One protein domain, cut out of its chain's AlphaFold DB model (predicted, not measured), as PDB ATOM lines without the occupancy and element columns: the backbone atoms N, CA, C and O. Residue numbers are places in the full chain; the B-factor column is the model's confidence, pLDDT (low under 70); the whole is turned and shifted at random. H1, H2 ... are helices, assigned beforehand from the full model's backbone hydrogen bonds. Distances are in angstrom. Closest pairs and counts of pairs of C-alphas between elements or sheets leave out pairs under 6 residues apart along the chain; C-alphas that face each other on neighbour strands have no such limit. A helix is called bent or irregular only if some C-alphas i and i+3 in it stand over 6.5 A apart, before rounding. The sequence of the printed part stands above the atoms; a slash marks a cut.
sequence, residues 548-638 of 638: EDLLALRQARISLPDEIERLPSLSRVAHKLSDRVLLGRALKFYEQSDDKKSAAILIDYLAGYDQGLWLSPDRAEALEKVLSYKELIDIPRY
ATOM      1  N   GLU A 548      34.939  17.805  -3.884       71.12
ATOM      2  CA  GLU A 548      34.167  18.743  -4.701       71.12
ATOM      3  C   GLU A 548      32.653  18.573  -4.517       71.12
ATOM      4  O   GLU A 548      31.910  19.548  -4.663       71.12
ATOM      5  N   ASP A 549      32.197  17.381  -4.134       75.12
ATOM      6  CA  ASP A 549      30.777  17.047  -4.036       75.12
ATOM      7  C   ASP A 549      30.103  17.725  -2.826       75.12
ATOM      8  O   ASP A 549      28.880  17.873  -2.774       75.12
ATOM      9  N   LEU A 550      30.890  18.222  -1.864       84.50
ATOM     10  CA  LEU A 550      30.387  18.932  -0.680       84.50
ATOM     11  C   LEU A 550      29.834  20.328  -0.992       84.50
ATOM     12  O   LEU A 550      29.143  20.939  -0.174       84.50
ATOM     13  N   LEU A 551      30.089  20.827  -2.197       85.94
ATOM     14  CA  LEU A 551      29.487  22.046  -2.718       85.94
ATOM     15  C   LEU A 551      27.960  21.934  -2.799       85.94
ATOM     16  O   LEU A 551      27.263  22.901  -2.474       85.94
ATOM     17  N   ALA A 552      27.445  20.750  -3.144       87.69
ATOM     18  CA  ALA A 552      26.012  20.488  -3.194       87.69
ATOM     19  C   ALA A 552      25.367  20.616  -1.805       87.69
ATOM     20  O   ALA A 552      24.293  21.204  -1.682       87.69
ATOM     21  N   LEU A 553      26.038  20.146  -0.741       90.69
ATOM     22  CA  LEU A 553      25.548  20.289   0.640       90.69
ATOM     23  C   LEU A 553      25.365  21.758   1.006       90.69
ATOM     24  O   LEU A 553      24.321  22.134   1.531       90.69
ATOM     25  N   ARG A 554      26.347  22.604   0.681       89.25
ATOM     26  CA  ARG A 554      26.251  24.046   0.925       89.25
ATOM     27  C   ARG A 554      25.109  24.677   0.128       89.25
ATOM     28  O   ARG A 554      24.332  25.441   0.690       89.25
ATOM     29  N   GLN A 555      24.967  24.333  -1.155       89.19
ATOM     30  CA  GLN A 555      23.887  24.850  -2.009       89.19
ATOM     31  C   GLN A 555      22.493  24.450  -1.519       89.19
ATOM     32  O   GLN A 555      21.568  25.254  -1.620       89.19
ATOM     33  N   ALA A 556      22.358  23.244  -0.968       90.50
ATOM     34  CA  ALA A 556      21.141  22.737  -0.340       90.50
ATOM     35  C   ALA A 556      21.009  23.124   1.150       90.50
ATOM     36  O   ALA A 556      20.049  22.716   1.800       90.50
ATOM     37  N   ARG A 557      21.960  23.898   1.703       91.50
ATOM     38  CA  ARG A 557      22.056  24.268   3.128       91.50
ATOM     39  C   ARG A 557      21.949  23.073   4.084       91.50
ATOM     40  O   ARG A 557      21.289  23.146   5.114       91.50
ATOM     41  N   ILE A 558      22.605  21.961   3.769       92.81
ATOM     42  CA  ILE A 558      22.661  20.772   4.629       92.81
ATOM     43  C   ILE A 558      23.900  20.854   5.523       92.81
ATOM     44  O   ILE A 558      25.012  21.097   5.050       92.81
ATOM     45  N   SER A 559      23.697  20.653   6.821       92.44
ATOM     46  CA  SER A 559      24.759  20.656   7.829       92.44
ATOM     47  C   SER A 559      25.654  19.426   7.688       92.44
ATOM     48  O   SER A 559      25.225  18.370   7.218       92.44
ATOM     49  N   LEU A 560      26.896  19.540   8.146       91.12
ATOM     50  CA  LEU A 560      27.823  18.417   8.207       91.12
ATOM     51  C   LEU A 560      27.320  17.352   9.195       91.12
ATOM     52  O   LEU A 560      26.866  17.705  10.285       91.12
ATOM     53  N   PRO A 561      27.425  16.059   8.847       88.81
ATOM     54  CA  PRO A 561      27.124  14.979   9.768       88.81
ATOM     55  C   PRO A 561      28.201  14.836  10.842       88.81
ATOM     56  O   PRO A 561      29.373  15.149  10.623       88.81
ATOM     57  N   ASP A 562      27.802  14.272  11.979       83.44
ATOM     58  CA  ASP A 562      28.729  13.864  13.038       83.44
ATOM     59  C   ASP A 562      29.674  12.742  12.574       83.44
ATOM     60  O   ASP A 562      30.829  12.674  13.010       83.44
ATOM     61  N   GLU A 563      29.176  11.890  11.673       86.00
ATOM     62  CA  GLU A 563      29.882  10.785  11.024       86.00
ATOM     63  C   GLU A 563      30.139  11.123   9.555       86.00
ATOM     64  O   GLU A 563      29.232  11.181   8.722       86.00
ATOM     65  N   ILE A 564      31.405  11.345   9.227       81.81
ATOM     66  CA  ILE A 564      31.854  11.790   7.903       81.81
ATOM     67  C   ILE A 564      31.622  10.715   6.837       81.81
ATOM     68  O   ILE A 564      31.433  11.028   5.665       81.81
ATOM     69  N   GLU A 565      31.548   9.450   7.240       83.88
ATOM     70  CA  GLU A 565      31.194   8.313   6.398       83.88
ATOM     71  C   GLU A 565      29.796   8.462   5.763       83.88
ATOM     72  O   GLU A 565      29.535   7.873   4.714       83.88
ATOM     73  N   ARG A 566      28.911   9.295   6.339       86.31
ATOM     74  CA  ARG A 566      27.586   9.618   5.777       86.31
ATOM     75  C   ARG A 566      27.643  10.626   4.623       86.31
ATOM     76  O   ARG A 566      26.673  10.728   3.870       86.31
ATOM     77  N   LEU A 567      28.754  11.345   4.434       84.88
ATOM     78  CA  LEU A 567      28.870  12.408   3.424       84.88
ATOM     79  C   LEU A 567      28.525  11.974   1.990       84.88
ATOM     80  O   LEU A 567      27.786  12.716   1.343       84.88
ATOM     81  N   PRO A 568      28.944  10.796   1.479       85.06
ATOM     82  CA  PRO A 568      28.591  10.385   0.120       85.06
ATOM     83  C   PRO A 568      27.080  10.219  -0.079       85.06
ATOM     84  O   PRO A 568      26.549  10.543  -1.141       85.06
ATOM     85  N   SER A 569      26.370   9.727   0.942       86.94
ATOM     86  CA  SER A 569      24.911   9.597   0.890       86.94
ATOM     87  C   SER A 569      24.236  10.968   0.910       86.94
ATOM     88  O   SER A 569      23.442  11.272   0.021       86.94
ATOM     89  N   LEU A 570      24.645  11.842   1.834       89.31
ATOM     90  CA  LEU A 570      24.107  13.193   1.970       89.31
ATOM     91  C   LEU A 570      24.399  14.064   0.750       89.31
ATOM     92  O   LEU A 570      23.557  14.870   0.374       89.31
ATOM     93  N   SER A 571      25.542  13.880   0.090       88.75
ATOM     94  CA  SER A 571      25.844  14.561  -1.167       88.75
ATOM     95  C   SER A 571      24.812  14.226  -2.250       88.75
ATOM     96  O   SER A 571      24.290  15.129  -2.904       88.75
ATOM     97  N   ARG A 572      24.418  12.953  -2.408       87.69
ATOM     98  CA  ARG A 572      23.366  12.564  -3.372       87.69
ATOM     99  C   ARG A 572      22.029  13.223  -3.052       87.69
ATOM    100  O   ARG A 572      21.338  13.684  -3.962       87.69
ATOM    101  N   VAL A 573      21.683  13.293  -1.767       90.88
ATOM    102  CA  VAL A 573      20.491  14.008  -1.298       90.88
ATOM    103  C   VAL A 573      20.584  15.496  -1.629       90.88
ATOM    104  O   VAL A 573      19.640  16.072  -2.165       90.88
ATOM    105  N   ALA A 574      21.736  16.107  -1.363       91.31
ATOM    106  CA  ALA A 574      21.993  17.516  -1.602       91.31
ATOM    107  C   ALA A 574      21.823  17.892  -3.075       91.31
ATOM    108  O   ALA A 574      21.199  18.904  -3.376       91.31
ATOM    109  N   HIS A 575      22.291  17.044  -3.995       89.88
ATOM    110  CA  HIS A 575      22.090  17.257  -5.427       89.88
ATOM    111  C   HIS A 575      20.598  17.335  -5.783       89.88
ATOM    112  O   HIS A 575      20.187  18.276  -6.459       89.88
ATOM    113  N   LYS A 576      19.759  16.426  -5.260       88.62
ATOM    114  CA  LYS A 576      18.296  16.485  -5.455       88.62
ATOM    115  C   LYS A 576      17.683  17.743  -4.828       88.62
ATOM    116  O   LYS A 576      16.851  18.391  -5.450       88.62
ATOM    117  N   LEU A 577      18.101  18.095  -3.613       89.38
ATOM    118  CA  LEU A 577      17.590  19.256  -2.872       89.38
ATOM    119  C   LEU A 577      18.068  20.606  -3.423       89.38
ATOM    120  O   LEU A 577      17.463  21.638  -3.133       89.38
ATOM    121  N   SER A 578      19.139  20.616  -4.211       87.56
ATOM    122  CA  SER A 578      19.617  21.809  -4.911       87.56
ATOM    123  C   SER A 578      18.818  22.105  -6.190       87.56
ATOM    124  O   SER A 578      18.790  23.249  -6.647       87.56
ATOM    125  N   ASP A 579      18.101  21.113  -6.736       88.00
ATOM    126  CA  ASP A 579      17.269  21.260  -7.932       88.00
ATOM    127  C   ASP A 579      15.890  21.858  -7.591       88.00
ATOM    128  O   ASP A 579      14.948  21.180  -7.166       88.00
ATOM    129  N   ARG A 580      15.753  23.168  -7.822       84.56
ATOM    130  CA  ARG A 580      14.502  23.912  -7.591       84.56
ATOM    131  C   ARG A 580      13.349  23.447  -8.470       84.56
ATOM    132  O   ARG A 580      12.195  23.547  -8.053       84.56
ATOM    133  N   VAL A 581      13.639  22.940  -9.665       86.12
ATOM    134  CA  VAL A 581      12.612  22.453 -10.588       86.12
ATOM    135  C   VAL A 581      12.047  21.139 -10.066       86.12
ATOM    136  O   VAL A 581      10.826  20.977 -10.023       86.12
ATOM    137  N   LEU A 582      12.914  20.230  -9.610       86.25
ATOM    138  CA  LEU A 582      12.498  18.981  -8.974       86.25
ATOM    139  C   LEU A 582      11.635  19.244  -7.734       86.25
ATOM    140  O   LEU A 582      10.562  18.660  -7.604       86.25
ATOM    141  N   LEU A 583      12.062  20.163  -6.863       87.75
ATOM    142  CA  LEU A 583      11.311  20.530  -5.659       87.75
ATOM    143  C   LEU A 583       9.931  21.110  -5.983       87.75
ATOM    144  O   LEU A 583       8.939  20.701  -5.383       87.75
ATOM    145  N   GLY A 584       9.848  22.012  -6.964       85.62
ATOM    146  CA  GLY A 584       8.575  22.588  -7.400       85.62
ATOM    147  C   GLY A 584       7.625  21.551  -8.010       85.62
ATOM    148  O   GLY A 584       6.416  21.622  -7.795       85.62
ATOM    149  N   ARG A 585       8.157  20.561  -8.741       85.19
ATOM    150  CA  ARG A 585       7.363  19.437  -9.270       85.19
ATOM    151  C   ARG A 585       6.866  18.525  -8.157       85.19
ATOM    152  O   ARG A 585       5.692  18.171  -8.164       85.19
ATOM    153  N   ALA A 586       7.734  18.188  -7.206       86.75
ATOM    154  CA  ALA A 586       7.369  17.356  -6.068       86.75
ATOM    155  C   ALA A 586       6.276  18.007  -5.220       86.75
ATOM    156  O   ALA A 586       5.290  17.353  -4.895       86.75
ATOM    157  N   LEU A 587       6.397  19.308  -4.944       88.88
ATOM    158  CA  LEU A 587       5.379  20.045  -4.204       88.88
ATOM    159  C   LEU A 587       4.017  20.000  -4.914       88.88
ATOM    160  O   LEU A 587       3.037  19.575  -4.310       88.88
ATOM    161  N   LYS A 588       3.972  20.326  -6.216       87.12
ATOM    162  CA  LYS A 588       2.732  20.257  -7.012       87.12
ATOM    163  C   LYS A 588       2.122  18.856  -7.040       87.12
ATOM    164  O   LYS A 588       0.906  18.721  -6.976       87.12
ATOM    165  N   PHE A 589       2.949  17.817  -7.149       87.56
ATOM    166  CA  PHE A 589       2.487  16.430  -7.144       87.56
ATOM    167  C   PHE A 589       1.826  16.052  -5.810       87.56
ATOM    168  O   PHE A 589       0.740  15.471  -5.800       87.56
ATOM    169  N   TYR A 590       2.435  16.419  -4.679       88.56
ATOM    170  CA  TYR A 590       1.864  16.136  -3.358       88.56
ATOM    171  C   TYR A 590       0.617  16.975  -3.056       88.56
ATOM    172  O   TYR A 590      -0.319  16.474  -2.440       88.56
ATOM    173  N   GLU A 591       0.549  18.210  -3.562       87.25
ATOM    174  CA  GLU A 591      -0.672  19.027  -3.516       87.25
ATOM    175  C   GLU A 591      -1.817  18.400  -4.328       87.25
ATOM    176  O   GLU A 591      -2.962  18.401  -3.882       87.25
ATOM    177  N   GLN A 592      -1.523  17.829  -5.503       87.44
ATOM    178  CA  GLN A 592      -2.522  17.183  -6.368       87.44
ATOM    179  C   GLN A 592      -2.981  15.809  -5.862       87.44
ATOM    180  O   GLN A 592      -4.113  15.412  -6.130       87.44
ATOM    181  N   SER A 593      -2.124  15.087  -5.138       84.38
ATOM    182  CA  SER A 593      -2.431  13.769  -4.555       84.38
ATOM    183  C   SER A 593      -3.017  13.829  -3.133       84.38
ATOM    184  O   SER A 593      -3.279  12.782  -2.546       84.38
ATOM    185  N   ASP A 594      -3.252  15.033  -2.591       84.38
ATOM    186  CA  ASP A 594      -3.754  15.309  -1.228       84.38
ATOM    187  C   ASP A 594      -2.874  14.741  -0.086       84.38
ATOM    188  O   ASP A 594      -3.315  14.602   1.059       84.38
ATOM    189  N   ASP A 595      -1.586  14.471  -0.344       86.75
ATOM    190  CA  ASP A 595      -0.610  14.131   0.702       86.75
ATOM    191  C   ASP A 595      -0.074  15.401   1.378       86.75
ATOM    192  O   ASP A 595       1.040  15.889   1.142       86.75
ATOM    193  N   LYS A 596      -0.894  15.932   2.287       88.12
ATOM    194  CA  LYS A 596      -0.594  17.154   3.048       88.12
ATOM    195  C   LYS A 596       0.677  17.046   3.885       88.12
ATOM    196  O   LYS A 596       1.303  18.067   4.161       88.12
ATOM    197  N   LYS A 597       1.068  15.839   4.308       89.62
ATOM    198  CA  LYS A 597       2.243  15.647   5.165       89.62
ATOM    199  C   LYS A 597       3.524  15.840   4.361       89.62
ATOM    200  O   LYS A 597       4.401  16.579   4.800       89.62
ATOM    201  N   SER A 598       3.620  15.218   3.188       87.75
ATOM    202  CA  SER A 598       4.785  15.354   2.307       87.75
ATOM    203  C   SER A 598       4.905  16.767   1.727       87.75
ATOM    204  O   SER A 598       6.006  17.322   1.703       87.75
ATOM    205  N   ALA A 599       3.780  17.391   1.354       86.81
ATOM    206  CA  ALA A 599       3.751  18.787   0.912       86.81
ATOM    207  C   ALA A 599       4.224  19.757   2.012       86.81
ATOM    208  O   ALA A 599       5.082  20.600   1.754       86.81
ATOM    209  N   ALA A 600       3.740  19.602   3.253       89.75
ATOM    210  CA  ALA A 600       4.149  20.449   4.375       89.75
ATOM    211  C   ALA A 600       5.658  20.366   4.656       89.75
ATOM    212  O   ALA A 600       6.300  21.395   4.827       89.75
ATOM    213  N   ILE A 601       6.251  19.165   4.622       90.31
ATOM    214  CA  ILE A 601       7.697  18.993   4.845       90.31
ATOM    215  C   ILE A 601       8.522  19.736   3.774       90.31
ATOM    216  O   ILE A 601       9.555  20.329   4.095       90.31
ATOM    217  N   LEU A 602       8.080  19.730   2.510       90.12
ATOM    218  CA  LEU A 602       8.744  20.471   1.429       90.12
ATOM    219  C   LEU A 602       8.584  21.987   1.587       90.12
ATOM    220  O   LEU A 602       9.555  22.716   1.381       90.12
ATOM    221  N   ILE A 603       7.398  22.461   1.977       91.50
ATOM    222  CA  ILE A 603       7.143  23.882   2.262       91.50
ATOM    223  C   ILE A 603       8.028  24.359   3.416       91.50
ATOM    224  O   ILE A 603       8.694  25.384   3.280       91.50
ATOM    225  N   ASP A 604       8.094  23.599   4.509       91.44
ATOM    226  CA  ASP A 604       8.919  23.922   5.677       91.44
ATOM    227  C   ASP A 604      10.407  24.006   5.311       91.44
ATOM    228  O   ASP A 604      11.111  24.919   5.747       91.44
ATOM    229  N   TYR A 605      10.891  23.082   4.473       92.12
ATOM    230  CA  TYR A 605      12.260  23.126   3.960       92.12
ATOM    231  C   TYR A 605      12.516  24.377   3.109       92.12
ATOM    232  O   TYR A 605      13.511  25.066   3.331       92.12
ATOM    233  N   LEU A 606      11.630  24.693   2.158       91.44
ATOM    234  CA  LEU A 606      11.776  25.866   1.289       91.44
ATOM    235  C   LEU A 606      11.733  27.173   2.095       91.44
ATOM    236  O   LEU A 606      12.602  28.022   1.918       91.44
ATOM    237  N   ALA A 607      10.795  27.296   3.035       91.38
ATOM    238  CA  ALA A 607      10.688  28.459   3.911       91.38
ATOM    239  C   ALA A 607      11.932  28.626   4.799       91.38
ATOM    240  O   ALA A 607      12.453  29.732   4.940       91.38
ATOM    241  N   GLY A 608      12.445  27.531   5.372       90.62
ATOM    242  CA  GLY A 608      13.683  27.554   6.152       90.62
ATOM    243  C   GLY A 608      14.907  27.906   5.304       90.62
ATOM    244  O   GLY A 608      15.766  28.666   5.752       90.62
ATOM    245  N   TYR A 609      14.966  27.415   4.066       90.06
ATOM    246  CA  TYR A 609      16.022  27.761   3.119       90.06
ATOM    247  C   TYR A 609      16.059  29.265   2.835       90.06
ATOM    248  O   TYR A 609      17.134  29.866   2.884       90.06
ATOM    249  N   ASP A 610      14.899  29.872   2.577       89.69
ATOM    250  CA  ASP A 610      14.776  31.306   2.283       89.69
ATOM    251  C   ASP A 610      15.141  32.175   3.500       89.69
ATOM    252  O   ASP A 610      15.662  33.279   3.352       89.69
ATOM    253  N   GLN A 611      14.953  31.648   4.715       90.81
ATOM    254  CA  GLN A 611      15.421  32.255   5.969       90.81
ATOM    255  C   GLN A 611      16.916  32.019   6.247       90.81
ATOM    256  O   GLN A 611      17.458  32.535   7.223       90.81
ATOM    257  N   GLY A 612      17.599  31.236   5.410       88.19
ATOM    258  CA  GLY A 612      19.013  30.916   5.559       88.19
ATOM    259  C   GLY A 612      19.326  29.839   6.602       88.19
ATOM    260  O   GLY A 612      20.480  29.723   7.022       88.19
ATOM    261  N   LEU A 613      18.342  29.038   7.014       91.25
ATOM    262  CA  LEU A 613      18.528  27.974   8.000       91.25
ATOM    263  C   LEU A 613      19.259  26.766   7.404       91.25
ATOM    264  O   LEU A 613      19.097  26.433   6.231       91.25
ATOM    265  N   TRP A 614      20.045  26.096   8.248       92.19
ATOM    266  CA  TRP A 614      20.716  24.848   7.901       92.19
ATOM    267  C   TRP A 614      19.861  23.643   8.284       92.19
ATOM    268  O   TRP A 614      19.342  23.547   9.397       92.19
ATOM    269  N   LEU A 615      19.728  22.704   7.355       93.00
ATOM    270  CA  LEU A 615      19.022  21.451   7.542       93.00
ATOM    271  C   LEU A 615      19.943  20.419   8.204       93.00
ATOM    272  O   LEU A 615      21.106  20.286   7.821       93.00
ATOM    273  N   SER A 616      19.444  19.665   9.185       91.88
ATOM    274  CA  SER A 616      20.219  18.574   9.785       91.88
ATOM    275  C   SER A 616      20.337  17.369   8.830       91.88
ATOM    276  O   SER A 616      19.424  17.140   8.030       91.88
ATOM    277  N   PRO A 617      21.410  16.559   8.932       91.31
ATOM    278  CA  PRO A 617      21.604  15.362   8.108       91.31
ATOM    279  C   PRO A 617      20.396  14.417   8.099       91.31
ATOM    280  O   PRO A 617      19.936  13.999   7.039       91.31
ATOM    281  N   ASP A 618      19.814  14.147   9.270       91.00
ATOM    282  CA  ASP A 618      18.687  13.215   9.396       91.00
ATOM    283  C   ASP A 618      17.419  13.740   8.707       91.00
ATOM    284  O   ASP A 618      16.652  12.978   8.115       91.00
ATOM    285  N   ARG A 619      17.197  15.063   8.741       90.88
ATOM    286  CA  ARG A 619      16.080  15.688   8.021       90.88
ATOM    287  C   ARG A 619      16.309  15.687   6.514       90.88
ATOM    288  O   ARG A 619      15.347  15.507   5.769       90.88
ATOM    289  N   ALA A 620      17.552  15.848   6.064       90.88
ATOM    290  CA  ALA A 620      17.895  15.745   4.648       90.88
ATOM    291  C   ALA A 620      17.591  14.338   4.110       90.88
ATOM    292  O   ALA A 620      16.893  14.195   3.109       90.88
ATOM    293  N   GLU A 621      18.023  13.288   4.807       90.12
ATOM    294  CA  GLU A 621      17.732  11.900   4.416       90.12
ATOM    295  C   GLU A 621      16.226  11.583   4.441       90.12
ATOM    296  O   GLU A 621      15.721  10.856   3.583       90.12
ATOM    297  N   ALA A 622      15.470  12.156   5.386       88.50
ATOM    298  CA  ALA A 622      14.013  12.033   5.398       88.50
ATOM    299  C   ALA A 622      13.367  12.688   4.162       88.50
ATOM    300  O   ALA A 622      12.479  12.092   3.548       88.50
ATOM    301  N   LEU A 623      13.844  13.873   3.764       88.81
ATOM    302  CA  LEU A 623      13.423  14.551   2.535       88.81
ATOM    303  C   LEU A 623      13.780  13.758   1.275       88.81
ATOM    304  O   LEU A 623      13.014  13.764   0.313       88.81
ATOM    305  N   GLU A 624      14.895  13.027   1.268       88.56
ATOM    306  CA  GLU A 624      15.252  12.189   0.123       88.56
ATOM    307  C   GLU A 624      14.164  11.154  -0.187       88.56
ATOM    308  O   GLU A 624      13.854  10.910  -1.357       88.56
ATOM    309  N   LYS A 625      13.549  10.563   0.846       84.75
ATOM    310  CA  LYS A 625      12.466   9.581   0.683       84.75
ATOM    311  C   LYS A 625      11.238  10.198   0.019       84.75
ATOM    312  O   LYS A 625      10.623   9.553  -0.822       84.75
ATOM    313  N   VAL A 626      10.940  11.456   0.346       83.94
ATOM    314  CA  VAL A 626       9.859  12.241  -0.271       83.94
ATOM    315  C   VAL A 626      10.175  12.545  -1.742       83.94
ATOM    316  O   VAL A 626       9.287  12.530  -2.585       83.94
ATOM    317  N   LEU A 627      11.443  12.763  -2.093       81.88
ATOM    318  CA  LEU A 627      11.855  13.069  -3.472       81.88
ATOM    319  C   LEU A 627      12.116  11.836  -4.347       81.88
ATOM    320  O   LEU A 627      12.210  11.958  -5.564       81.88
ATOM    321  N   SER A 628      12.253  10.653  -3.749       73.38
ATOM    322  CA  SER A 628      12.569   9.400  -4.455       73.38
ATOM    323  C   SER A 628      11.328   8.565  -4.785       73.38
ATOM    324  O   SER A 628      11.449   7.390  -5.139       73.38
ATOM    325  N   TYR A 629      10.135   9.149  -4.657       66.06
ATOM    326  CA  TYR A 629       8.879   8.489  -4.997       66.06
ATOM    327  C   TYR A 629       8.857   8.161  -6.496       66.06
ATOM    328  O   TYR A 629       9.063   9.045  -7.325       66.06
ATOM    329  N   LYS A 630       8.645   6.884  -6.851       57.62
ATOM    330  CA  LYS A 630       8.791   6.375  -8.233       57.62
ATOM    331  C   LYS A 630       7.979   7.166  -9.268       57.62
ATOM    332  O   LYS A 630       8.429   7.301 -10.396       57.62
ATOM    333  N   GLU A 631       6.844   7.729  -8.870       56.53
ATOM    334  CA  GLU A 631       5.939   8.492  -9.741       56.53
ATOM    335  C   GLU A 631       6.432   9.919 -10.052       56.53
ATOM    336  O   GLU A 631       6.014  10.506 -11.045       56.53
ATOM    337  N   LEU A 632       7.382  10.469  -9.280       59.31
ATOM    338  CA  LEU A 632       8.020  11.762  -9.583       59.31
ATOM    339  C   LEU A 632       8.968  11.684 -10.790       59.31
ATOM    340  O   LEU A 632       9.272  12.707 -11.404       59.31
ATOM    341  N   ILE A 633       9.438  10.477 -11.127       51.91
ATOM    342  CA  ILE A 633      10.384  10.213 -12.222       51.91
ATOM    343  C   ILE A 633       9.675  10.255 -13.591       51.91
ATOM    344  O   ILE A 633      10.304  10.615 -14.584       51.91
ATOM    345  N   ASP A 634       8.364   9.988 -13.628       51.00
ATOM    346  CA  ASP A 634       7.550   9.914 -14.852       51.00
ATOM    347  C   ASP A 634       6.848  11.236 -15.225       51.00
ATOM    348  O   ASP A 634       6.118  11.304 -16.216       51.00
ATOM    349  N   ILE A 635       7.083  12.323 -14.480       52.59
ATOM    350  CA  ILE A 635       6.530  13.646 -14.807       52.59
ATOM    351  C   ILE A 635       7.400  14.294 -15.903       52.59
ATOM    352  O   ILE A 635       8.572  14.611 -15.652       52.59
ATOM    353  N   PRO A 636       6.869  14.528 -17.121       47.94
ATOM    354  CA  PRO A 636       7.674  14.949 -18.262       47.94
ATOM    355  C   PRO A 636       8.385  16.288 -18.018       47.94
ATOM    356  O   PRO A 636       7.836  17.233 -17.447       47.94
ATOM    357  N   ARG A 637       9.649  16.366 -18.458       46.00
ATOM    358  CA  ARG A 637      10.454  17.596 -18.454       46.00
ATOM    359  C   ARG A 637       9.987  18.515 -19.587       46.00
ATOM    360  O   ARG A 637      10.595  18.500 -20.649       46.00
ATOM    361  N   TYR A 638       8.913  19.266 -19.364       41.19
ATOM    362  CA  TYR A 638       8.555  20.399 -20.219       41.19
ATOM    363  C   TYR A 638       9.242  21.676 -19.752       41.19
ATOM    364  O   TYR A 638       9.350  21.860 -18.512       41.19
TER     365      TYR A 638
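This is residues 548 to 638 of the 638 residues of an uncharacterized protein of Methylocystaceae bacterium (UniProt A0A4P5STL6). Crossed helices H1 and H2 make one end, the hairpin of H3 and H4 the other, with H5 between. The all-helix printed part has 91 residues with five named helices, H1 to H5 in order. It is compact, radius of gyration of the C-alphas 13.0 A, spanning 37 by 25 by 20 A.

H2, residues 564 to 578, irregular with C-alphas 565 and 568 7.1 A apart, touches H1, residues 550 to 555, at a steep tilt of 39 degrees, closest at C-alphas 553 and 574, 5.0 A. Its residues 570 to 576 alone touch H5, residues 617 to 627, closest at C-alphas 573 and 624, 5.7 A. H3, residues 580 to 592, and H4, residues 596 to 610, form a hairpin, closest at C-alphas 590 and 599, 5.4 A. Within hydrogen-bond range is every O i to N i+4 pair of H1, H3 and H4, 9 of 11 in H2, 5 of 7 in H5.

C-alpha 550 is at (30.387, 18.932, -0.680), C-alpha 627 at (11.855, 13.069, -3.472).

Residues 629 to 638 have pLDDT under 70.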